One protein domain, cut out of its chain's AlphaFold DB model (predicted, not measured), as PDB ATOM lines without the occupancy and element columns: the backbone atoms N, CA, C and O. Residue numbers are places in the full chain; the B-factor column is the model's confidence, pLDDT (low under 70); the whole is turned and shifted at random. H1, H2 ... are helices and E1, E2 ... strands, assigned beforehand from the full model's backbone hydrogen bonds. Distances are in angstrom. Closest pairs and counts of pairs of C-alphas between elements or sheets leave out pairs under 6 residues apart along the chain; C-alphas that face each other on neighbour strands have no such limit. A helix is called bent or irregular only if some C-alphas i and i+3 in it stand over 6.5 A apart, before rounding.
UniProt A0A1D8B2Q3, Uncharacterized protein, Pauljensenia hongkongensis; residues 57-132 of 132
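What this domain is: This is residues 57 to 132 of the 132 residues of an uncharacterized protein of Pauljensenia hongkongensis (UniProt A0A1D8B2Q3). A small, strongly twisted sheet is built round one long, sharply bent strand, E3, which pairs with E2, E4 and, at residues 93 to 94, E1; the short helix H1 is on this sheet, beside its strands. The loop of residues 95 to 107 lies toward one end of the long axis, and the last strand, E5, runs toward the other. The printed part has 76 residues, with one named helix and five named strands; along the chain come first the four strands E1 to E4, then H1, then E5; the class is mostly strand, and in the branched sheet the neighbour pairs E1 and E3, E2 and E3, and E3 and E4 are each antiparallel. The whole is compact, with a radius of gyration of the C-alphas of 12.9 A, and elongated, spanning 41 by 26 by 21 A.

Where its parts are: Find C-alpha 61 at (244.339, 194.432, 194.984), where E1, residues 61 to 66, begins its 15.8 A. E2, residues 72 to 79, covers 21.1 A and bends by 57 degrees at residue 76. E3, residues 82 to 94, covers 20.1 A and bends by 113 degrees at residue 89. E4 is residues 108 to 114, 13.6 A, and H1 residues 116 to 122, 10.0 A. E5, residues 125 to 130, covers 16.7 A and ends at C-alpha 130, (244.485, 223.041, 209.613).

How they stand to each other: Look first at the meander E2 E3 E4, each strand the antiparallel neighbour of the one before, made of two hairpins. N 74 and O 86 are 2.9 A apart, and N 85 and O 112 2.8 A, within hydrogen-bond range. E1 is antiparallel to E3, with N 66 and O 93 2.8 A apart. H1 has a height over the sheet of 6.3 A and lies over none of the strands; its closest C-alpha pair with E3 is Gly 82 and Trp 116, 4.9 A. In H1 every O i to N i+4 pair is within hydrogen-bond range. E5 pairs with no named strand; it is near E2 but apart from E1, E3, E4 and H1.

The domain as a whole: The C-alphas farthest apart are those of Asn 103 and Pro 132, 42.1 A. The printed part has no cut, and the link from E3 to E4, 13 residues, is long. Confidence is under 70 at residues 69 to 70, 97 to 106 and 124 to 132.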
ATOM      1  N   GLU A  57     241.539 198.024 199.615       94.44
ATOM      2  CA  GLU A  57     242.247 197.973 198.348       94.44
ATOM      3  C   GLU A  57     243.629 198.607 198.510       94.44
ATOM      4  O   GLU A  57     243.757 199.744 198.974       94.44
ATOM      5  N   VAL A  58     244.662 197.866 198.116       90.75
ATOM      6  CA  VAL A  58     246.057 198.309 198.066       90.75
ATOM      7  C   VAL A  58     246.586 198.008 196.676       90.75
ATOM      8  O   VAL A  58     246.532 196.865 196.229       90.75
ATOM      9  N   ASP A  59     247.028 199.048 195.969       86.69
ATOM     10  CA  ASP A  59     247.528 198.958 194.591       86.69
ATOM     11  C   ASP A  59     246.588 198.179 193.644       86.69
ATOM     12  O   ASP A  59     247.014 197.364 192.827       86.69
ATOM     13  N   GLY A  60     245.273 198.401 193.779       86.19
ATOM     14  CA  GLY A  60     244.237 197.734 192.980       86.19
ATOM     15  C   GLY A  60     243.922 196.293 193.400       86.19
ATOM     16  O   GLY A  60     243.083 195.645 192.776       86.19
ATOM     17  N   THR A  61     244.566 195.780 194.450       89.94
ATOM     18  CA  THR A  61     244.339 194.432 194.984       89.94
ATOM     19  C   THR A  61     243.588 194.491 196.302       89.94
ATOM     20  O   THR A  61     243.922 195.258 197.204       89.94
ATOM     21  N   ARG A  62     242.579 193.635 196.432       92.44
ATOM     22  CA  ARG A  62     241.772 193.513 197.640       92.44
ATOM     23  C   ARG A  62     242.473 192.661 198.690       92.44
ATOM     24  O   ARG A  62     242.953 191.571 198.384       92.44
ATOM     25  N   LYS A  63     242.527 193.168 199.915       91.19
ATOM     26  CA  LYS A  63     243.226 192.584 201.062       91.19
ATOM     27  C   LYS A  63     242.384 192.760 202.316       91.19
ATOM     28  O   LYS A  63     241.613 193.709 202.400       91.19
ATOM     29  N   THR A  64     242.574 191.897 203.304       90.56
ATOM     30  CA  THR A  64     242.008 192.106 204.640       90.56
ATOM     31  C   THR A  64     243.147 192.442 205.584       90.56
ATOM     32  O   THR A  64     244.042 191.622 205.775       90.56
ATOM     33  N   ILE A  65     243.137 193.645 206.155       88.44
ATOM     34  CA  ILE A  65     244.202 194.117 207.047       88.44
ATOM     35  C   ILE A  65     243.704 194.284 208.469       88.44
ATOM     36  O   ILE A  65     242.509 194.482 208.693       88.44
ATOM     37  N   THR A  66     244.642 194.268 209.411       84.88
ATOM     38  CA  THR A  66     244.388 194.695 210.781       84.88
ATOM     39  C   THR A  66     244.543 196.215 210.903       84.88
ATOM     40  O   THR A  66     245.585 196.766 210.548       84.88
ATOM     41  N   ILE A  67     243.528 196.896 211.432       82.75
ATOM     42  CA  ILE A  67     243.575 198.308 211.818       82.75
ATOM     43  C   ILE A  67     244.029 198.402 213.275       82.75
ATOM     44  O   ILE A  67     243.320 197.993 214.202       82.75
ATOM     45  N   GLU A  68     245.225 198.947 213.476       73.81
ATOM     46  CA  GLU A  68     245.864 198.992 214.784       73.81
ATOM     47  C   GLU A  68     245.129 199.940 215.743       73.81
ATOM     48  O   GLU A  68     244.799 201.091 215.433       73.81
ATOM     49  N   ALA A  69     244.863 199.432 216.947       68.56
ATOM     50  CA  ALA A  69     244.315 200.213 218.049       68.56
ATOM     51  C   ALA A  69     245.373 201.175 218.615       68.56
ATOM     52  O   ALA A  69     246.547 200.823 218.683       68.56
ATOM     53  N   ALA A  70     244.950 202.341 219.110       67.19
ATOM     54  CA  ALA A  70     245.829 203.394 219.619       67.19
ATOM     55  C   ALA A  70     246.914 203.852 218.622       67.19
ATOM     56  O   ALA A  70     247.977 204.311 219.037       67.19
ATOM     57  N   HIS A  71     246.634 203.764 217.318       71.38
ATOM     58  CA  HIS A  71     247.541 204.195 216.256       71.38
ATOM     59  C   HIS A  71     246.934 205.328 215.431       71.38
ATOM     60  O   HIS A  71     245.714 205.416 215.264       71.38
ATOM     61  N   ALA A  72     247.797 206.224 214.954       73.50
ATOM     62  CA  ALA A  72     247.388 207.404 214.212       73.50
ATOM     63  C   ALA A  72     247.559 207.189 212.706       73.50
ATOM     64  O   ALA A  72     248.648 206.856 212.247       73.50
ATOM     65  N   TYR A  73     246.508 207.453 211.934       78.56
ATOM     66  CA  TYR A  73     246.529 207.356 210.474       78.56
ATOM     67  C   TYR A  73     246.207 208.704 209.828       78.56
ATOM     68  O   TYR A  73     245.537 209.537 210.435       78.56
ATOM     69  N   THR A  74     246.649 208.921 208.588       77.12
ATOM     70  CA  THR A  74     246.350 210.149 207.834       77.12
ATOM     71  C   THR A  74     245.387 209.858 206.693       77.12
ATOM     72  O   THR A  74     245.668 209.003 205.860       77.12
ATOM     73  N   VAL A  75     244.286 210.598 206.591       79.81
ATOM     74  CA  VAL A  75     243.451 210.570 205.378       79.81
ATOM     75  C   VAL A  75     244.122 211.404 204.295       79.81
ATOM     76  O   VAL A  75     244.428 212.573 204.524       79.81
ATOM     77  N   ILE A  76     244.326 210.819 203.115       80.00
ATOM     78  CA  ILE A  76     245.011 211.481 201.993       80.00
ATOM     79  C   ILE A  76     244.113 211.692 200.767       80.00
ATOM     80  O   ILE A  76     244.428 212.523 199.915       80.00
ATOM     81  N   ALA A  77     242.989 210.975 200.670       77.81
ATOM     82  CA  ALA A  77     241.959 211.208 199.661       77.81
ATOM     83  C   ALA A  77     240.601 210.665 200.129       77.81
ATOM     84  O   ALA A  77     240.541 209.770 200.968       77.81
ATOM     85  N   ALA A  78     239.517 211.198 199.572       78.56
ATOM     86  CA  ALA A  78     238.163 210.700 199.777       78.56
ATOM     87  C   ALA A  78     237.289 211.048 198.565       78.56
ATOM     88  O   ALA A  78     237.479 212.095 197.940       78.56
ATOM     89  N   ASP A  79     236.329 210.184 198.252       78.81
ATOM     90  CA  ASP A  79     235.298 210.406 197.238       78.81
ATOM     91  C   ASP A  79     234.006 209.652 197.612       78.81
ATOM     92  O   ASP A  79     233.902 209.060 198.690       78.81
ATOM     93  N   ASP A  80     233.003 209.680 196.732       78.75
ATOM     94  CA  ASP A  80     231.696 209.053 196.975       78.75
ATOM     95  C   ASP A  80     231.801 207.538 197.259       78.75
ATOM     96  O   ASP A  80     230.949 206.972 197.940       78.75
ATOM     97  N   GLY A  81     232.853 206.879 196.764       78.38
ATOM     98  CA  GLY A  81     233.083 205.445 196.914       78.38
ATOM     99  C   GLY A  81     233.924 205.044 198.127       78.38
ATOM    100  O   GLY A  81     234.058 203.847 198.371       78.38
ATOM    101  N   GLY A  82     234.518 205.982 198.870       83.69
ATOM    102  CA  GLY A  82     235.290 205.649 200.070       83.69
ATOM    103  C   GLY A  82     236.415 206.621 200.410       83.69
ATOM    104  O   GLY A  82     236.465 207.758 199.936       83.69
ATOM    105  N   ILE A  83     237.338 206.139 201.242       85.94
ATOM    106  CA  ILE A  83     238.438 206.917 201.814       85.94
ATOM    107  C   ILE A  83     239.782 206.220 201.586       85.94
ATOM    108  O   ILE A  83     239.886 204.999 201.700       85.94
ATOM    109  N   THR A  84     240.815 206.999 201.272       87.62
ATOM    110  CA  THR A  84     242.205 206.542 201.183       87.62
ATOM    111  C   THR A  84     242.984 207.055 202.383       87.62
ATOM    112  O   THR A  84     243.021 208.260 202.660       87.62
ATOM    113  N   ILE A  85     243.629 206.126 203.076       87.69
ATOM    114  CA  ILE A  85     244.309 206.328 204.348       87.69
ATOM    115  C   ILE A  85     245.773 205.899 204.201       87.69
ATOM    116  O   ILE A  85     246.080 204.908 203.542       87.69
ATOM    117  N   SER A  86     246.677 206.652 204.821       86.75
ATOM    118  CA  SER A  86     248.104 206.360 204.920       86.75
ATOM    119  C   SER A  86     248.477 206.053 206.371       86.75
ATOM    120  O   SER A  86     248.205 206.846 207.279       86.75
ATOM    121  N   ASN A  87     249.093 204.892 206.581       87.25
ATOM    122  CA  ASN A  87     249.723 204.490 207.827       87.25
ATOM    123  C   ASN A  87     251.152 205.065 207.879       87.25
ATOM    124  O   ASN A  87     251.972 204.713 207.024       87.25
ATOM    125  N   PRO A  88     251.498 205.903 208.876       82.12
ATOM    126  CA  PRO A  88     252.836 206.483 208.995       82.12
ATOM    127  C   PRO A  88     253.955 205.448 209.201       82.12
ATOM    128  O   PRO A  88     255.117 205.775 208.978       82.12
ATOM    129  N   LEU A  89     253.632 204.206 209.585       83.25
ATOM    130  CA  LEU A  89     254.603 203.107 209.670       83.25
ATOM    131  C   LEU A  89     255.024 202.560 208.297       83.25
ATOM    132  O   LEU A  89     255.938 201.742 208.212       83.25
ATOM    133  N   GLY A  90     254.362 202.984 207.218       85.75
ATOM    134  CA  GLY A  90     254.673 202.558 205.856       85.75
ATOM    135  C   GLY A  90     254.153 201.166 205.488       85.75
ATOM    136  O   GLY A  90     254.353 200.741 204.352       85.75
ATOM    137  N   HIS A  91     253.444 200.488 206.394       86.50
ATOM    138  CA  HIS A  91     252.922 199.138 206.187       86.50
ATOM    139  C   HIS A  91     251.672 198.843 207.027       86.50
ATOM    140  O   HIS A  91     251.336 199.610 207.926       86.50
ATOM    141  N   ASN A  92     250.991 197.733 206.735       85.19
ATOM    142  CA  ASN A  92     249.865 197.184 207.490       85.19
ATOM    143  C   ASN A  92     250.008 195.658 207.611       85.19
ATOM    144  O   ASN A  92     250.569 195.011 206.723       85.19
ATOM    145  N   ASN A  93     249.463 195.088 208.685       82.81
ATOM    146  CA  ASN A  93     249.466 193.641 208.916       82.81
ATOM    147  C   ASN A  93     248.260 192.995 208.213       82.81
ATOM    148  O   ASN A  93     247.161 193.557 208.294       82.81
ATOM    149  N   GLU A  94     248.411 191.830 207.572       82.88
ATOM    150  CA  GLU A  94     247.238 191.073 207.104       82.88
ATOM    151  C   GLU A  94     246.456 190.527 208.309       82.88
ATOM    152  O   GLU A  94     247.001 190.243 209.379       82.88
ATOM    153  N   ALA A  95     245.133 190.447 208.173       77.88
ATOM    154  CA  ALA A  95     244.245 190.041 209.261       77.88
ATOM    155  C   ALA A  95     244.376 188.556 209.638       77.88
ATOM    156  O   ALA A  95     244.013 188.174 210.748       77.88
ATOM    157  N   ASP A  96     244.893 187.724 208.734       75.00
ATOM    158  CA  ASP A  96     245.164 186.305 208.985       75.00
ATOM    159  C   ASP A  96     246.477 186.066 209.755       75.00
ATOM    160  O   ASP A  96     246.822 184.924 210.060       75.00
ATOM    161  N   GLY A  97     247.188 187.141 210.111       60.00
ATOM    162  CA  GLY A  97     248.461 187.091 210.821       60.00
ATOM    163  C   GLY A  97     249.671 186.894 209.910       60.00
ATOM    164  O   GLY A  97     250.793 186.881 210.425       60.00
ATOM    165  N   SER A  98     249.475 186.781 208.590       55.09
ATOM    166  CA  SER A  98     250.578 186.865 207.638       55.09
ATOM    167  C   SER A  98     251.096 188.312 207.568       55.09
ATOM    168  O   SER A  98     250.330 189.278 207.578       55.09
ATOM    169  N   GLY A  99     252.414 188.507 207.627       50.62
ATOM    170  CA  GLY A  99     253.022 189.852 207.650       50.62
ATOM    171  C   GLY A  99     253.363 190.435 209.031       50.62
ATOM    172  O   GLY A  99     253.509 191.650 209.158       50.62
ATOM    173  N   ASN A 100     253.537 189.610 210.069       52.41
ATOM    174  CA  ASN A 100     254.107 190.065 211.344       52.41
ATOM    175  C   ASN A 100     255.568 190.548 211.138       52.41
ATOM    176  O   ASN A 100     256.392 189.806 210.620       52.41
ATOM    177  N   PRO A 101     255.997 191.740 211.587       50.38
ATOM    178  CA  PRO A 101     257.391 192.172 211.412       50.38
ATOM    179  C   PRO A 101     258.434 191.197 211.996       50.38
ATOM    180  O   PRO A 101     259.586 191.209 211.565       50.38
ATOM    181  N   SER A 102     258.054 190.315 212.933       55.50
ATOM    182  CA  SER A 102     258.941 189.273 213.462       55.50
ATOM    183  C   SER A 102     259.150 188.064 212.539       55.50
ATOM    184  O   SER A 102     260.034 187.259 212.824       55.50
ATOM    185  N   ASN A 103     258.337 187.879 211.490       52.00
ATOM    186  CA  ASN A 103     258.402 186.709 210.604       52.00
ATOM    187  C   ASN A 103     258.922 187.025 209.187       52.00
ATOM    188  O   ASN A 103     259.010 186.115 208.366       52.00
ATOM    189  N   ASN A 104     259.365 188.265 208.924       55.91
ATOM    190  CA  ASN A 104     259.964 188.679 207.645       55.91
ATOM    191  C   ASN A 104     259.035 188.443 206.428       55.91
ATOM    192  O   ASN A 104     259.512 188.252 205.308       55.91
ATOM    193  N   GLU A 105     257.719 188.420 206.653       55.72
ATOM    194  CA  GLU A 105     256.712 188.180 205.618       55.72
ATOM    195  C   GLU A 105     256.265 189.463 204.898       55.72
ATOM    196  O   GLU A 105     256.516 190.572 205.382       55.72
ATOM    197  N   PRO A 106     255.600 189.331 203.729       56.75
ATOM    198  CA  PRO A 106     255.098 190.469 202.977       56.75
ATOM    199  C   PRO A 106     254.079 191.243 203.811       56.75
ATOM    200  O   PRO A 106     253.007 190.743 204.134       56.75
ATOM    201  N   GLN A 107     254.415 192.481 204.148       71.38
ATOM    202  CA  GLN A 107     253.459 193.409 204.733       71.38
ATOM    203  C   GLN A 107     252.598 194.012 203.620       71.38
ATOM    204  O   GLN A 107     253.056 194.205 202.489       71.38
ATOM    205  N   VAL A 108     251.354 194.359 203.939       81.69
ATOM    206  CA  VAL A 108     250.498 195.106 203.015       81.69
ATOM    207  C   VAL A 108     250.967 196.558 202.991       81.69
ATOM    208  O   VAL A 108     251.257 197.134 204.038       81.69
ATOM    209  N   GLY A 109     251.060 197.158 201.801       85.00
ATOM    210  CA  GLY A 109     251.565 198.523 201.626       85.00
ATOM    211  C   GLY A 109     250.910 199.539 202.571       85.00
ATOM    212  O   GLY A 109     249.740 199.415 202.929       85.00
ATOM    213  N   GLY A 110     251.665 200.559 202.989       89.06
ATOM    214  CA  GLY A 110     251.239 201.524 204.012       89.06
ATOM    215  C   GLY A 110     250.068 202.429 203.638       89.06
ATOM    216  O   GLY A 110     249.554 203.129 204.502       89.06
ATOM    217  N   THR A 111     249.631 202.439 202.382       92.19
ATOM    218  CA  THR A 111     248.470 203.213 201.934       92.19
ATOM    219  C   THR A 111     247.385 202.263 201.464       92.19
ATOM    220  O   THR A 111     247.649 201.387 200.646       92.19
ATOM    221  N   PHE A 112     246.168 202.453 201.958       92.75
ATOM    222  CA  PHE A 112     245.032 201.605 201.623       92.75
ATOM    223  C   PHE A 112     243.766 202.428 201.418       92.75
ATOM    224  O   PHE A 112     243.589 203.504 201.994       92.75
ATOM    225  N   ARG A 113     242.869 201.913 200.583       93.25
ATOM    226  CA  ARG A 113     241.530 202.458 200.374       93.25
ATOM    227  C   ARG A 113     240.499 201.538 201.009       93.25
ATOM    228  O   ARG A 113     240.602 200.328 200.876       93.25
ATOM    229  N   MET A 114     239.491 202.101 201.662       90.06
ATOM    230  CA  MET A 114     238.393 201.335 202.253       90.06
ATOM    231  C   MET A 114     237.043 201.982 201.982       90.06
ATOM    232  O   MET A 114     236.957 203.168 201.637       90.06
ATOM    233  N   SER A 115     235.993 201.183 202.147       88.69
ATOM    234  CA  SER A 115     234.626 201.674 202.081       88.69
ATOM    235  C   SER A 115     234.341 202.644 203.232       88.69
ATOM    236  O   SER A 115     234.999 202.637 204.277       88.69
ATOM    237  N   TRP A 116     233.322 203.482 203.057       79.44
ATOM    238  CA  TRP A 116     232.852 204.334 204.145       79.44
ATOM    239  C   TRP A 116     232.277 203.535 205.321       79.44
ATOM    240  O   TRP A 116     232.339 204.008 206.456       79.44
ATOM    241  N   ASP A 117     231.732 202.345 205.069       80.75
ATOM    242  CA  ASP A 117     231.186 201.476 206.114       80.75
ATOM    243  C   ASP A 117     232.304 200.865 206.963       80.75
ATOM    244  O   ASP A 117     232.243 200.928 208.191       80.75
ATOM    245  N   ASP A 118     233.379 200.387 206.330       83.19
ATOM    246  CA  ASP A 118     234.576 199.916 207.033       83.19
ATOM    247  C   ASP A 118     235.245 201.038 207.819       83.19
ATOM    248  O   ASP A 118     235.607 200.852 208.978       83.19
ATOM    249  N   TYR A 119     235.334 202.236 207.237       77.81
ATOM    250  CA  TYR A 119     235.844 203.403 207.947       77.81
ATOM    251  C   TYR A 119     235.070 203.671 209.247       77.81
ATOM    252  O   TYR A 119     235.683 203.824 210.302       77.81
ATOM    253  N   ARG A 120     233.731 203.680 209.194       74.31
ATOM    254  CA  ARG A 120     232.869 203.920 210.370       74.31
ATOM    255  C   ARG A 120     233.003 202.831 211.429       74.31
ATOM    256  O   ARG A 120     232.843 203.108 212.613       74.31
ATOM    257  N   ARG A 121     233.272 201.600 210.997       75.88
ATOM    258  CA  ARG A 121     233.439 200.436 211.868       75.88
ATOM    259  C   ARG A 121     234.806 200.419 212.557       75.88
ATOM    260  O   ARG A 121     234.890 200.052 213.725       75.88
ATOM    261  N   CYS A 122     235.858 200.840 211.853       74.25
ATOM    262  CA  CYS A 122     237.241 200.731 212.323       74.25
ATOM    263  C   CYS A 122     237.791 202.013 212.971       74.25
ATOM    264  O   CYS A 122     238.654 201.932 213.848       74.25
ATOM    265  N   PHE A 123     237.323 203.200 212.571       71.56
ATOM    266  CA  PHE A 123     237.866 204.484 213.023       71.56
ATOM    267  C   PHE A 123     236.830 205.281 213.815       71.56
ATOM    268  O   PHE A 123     235.907 205.880 213.273       71.56
ATOM    269  N   MET A 124     237.024 205.308 215.133       62.62
ATOM    270  CA  MET A 124     236.064 205.876 216.088       62.62
ATOM    271  C   MET A 124     236.380 207.313 216.514       62.62
ATOM    272  O   MET A 124     235.605 207.926 217.245       62.62
ATOM    273  N   SER A 125     237.527 207.858 216.110       54.53
ATOM    274  CA  SER A 125     237.840 209.259 216.359       54.53
ATOM    275  C   SER A 125     238.702 209.846 215.254       54.53
ATOM    276  O   SER A 125     239.541 209.175 214.649       54.53
ATOM    277  N   TYR A 126     238.489 211.130 215.000       51.94
ATOM    278  CA  TYR A 126     239.266 211.896 214.049       51.94
ATOM    279  C   TYR A 126     239.613 213.253 214.654       51.94
ATOM    280  O   TYR A 126     238.786 213.930 215.261       51.94
ATOM    281  N   THR A 127     240.866 213.651 214.496       45.47
ATOM    282  CA  THR A 127     241.375 214.974 214.835       45.47
ATOM    283  C   THR A 127     241.690 215.694 213.535       45.47
ATOM    284  O   THR A 127     242.572 215.294 212.777       45.47
ATOM    285  N   TYR A 128     240.956 216.769 213.263       44.56
ATOM    286  CA  TYR A 128     241.225 217.651 212.134       44.56
ATOM    287  C   TYR A 128     242.191 218.762 212.561       44.56
ATOM    288  O   TYR A 128     241.907 219.502 213.507       44.56
ATOM    289  N   GLY A 129     243.309 218.900 211.849       38.00
ATOM    290  CA  GLY A 129     244.220 220.036 211.963       38.00
ATOM    291  C   GLY A 129     244.275 220.817 210.650       38.00
ATOM    292  O   GLY A 129     244.477 220.233 209.585       38.00
ATOM    293  N   ARG A 130     244.122 222.143 210.717       37.19
ATOM    294  CA  ARG A 130     244.485 223.041 209.613       37.19
ATOM    295  C   ARG A 130     245.942 223.451 209.823       37.19
ATOM    296  O   ARG A 130     246.255 224.000 210.878       37.19
ATOM    297  N   ILE A 131     246.817 223.159 208.862       33.75
ATOM    298  CA  ILE A 131     248.173 223.726 208.857       33.75
ATOM    299  C   ILE A 131     248.017 225.219 208.495       33.75
ATOM    300  O   ILE A 131     247.315 225.488 207.517       33.75
ATOM    301  N   PRO A 132     248.546 226.164 209.299       35.00
ATOM    302  CA  PRO A 132     248.462 227.601 209.026       35.00
ATOM    303  C   PRO A 132     249.021 228.005 207.661       35.00
ATOM    304  O   PRO A 132     250.033 227.400 207.239       35.00
TER     305      PRO A 132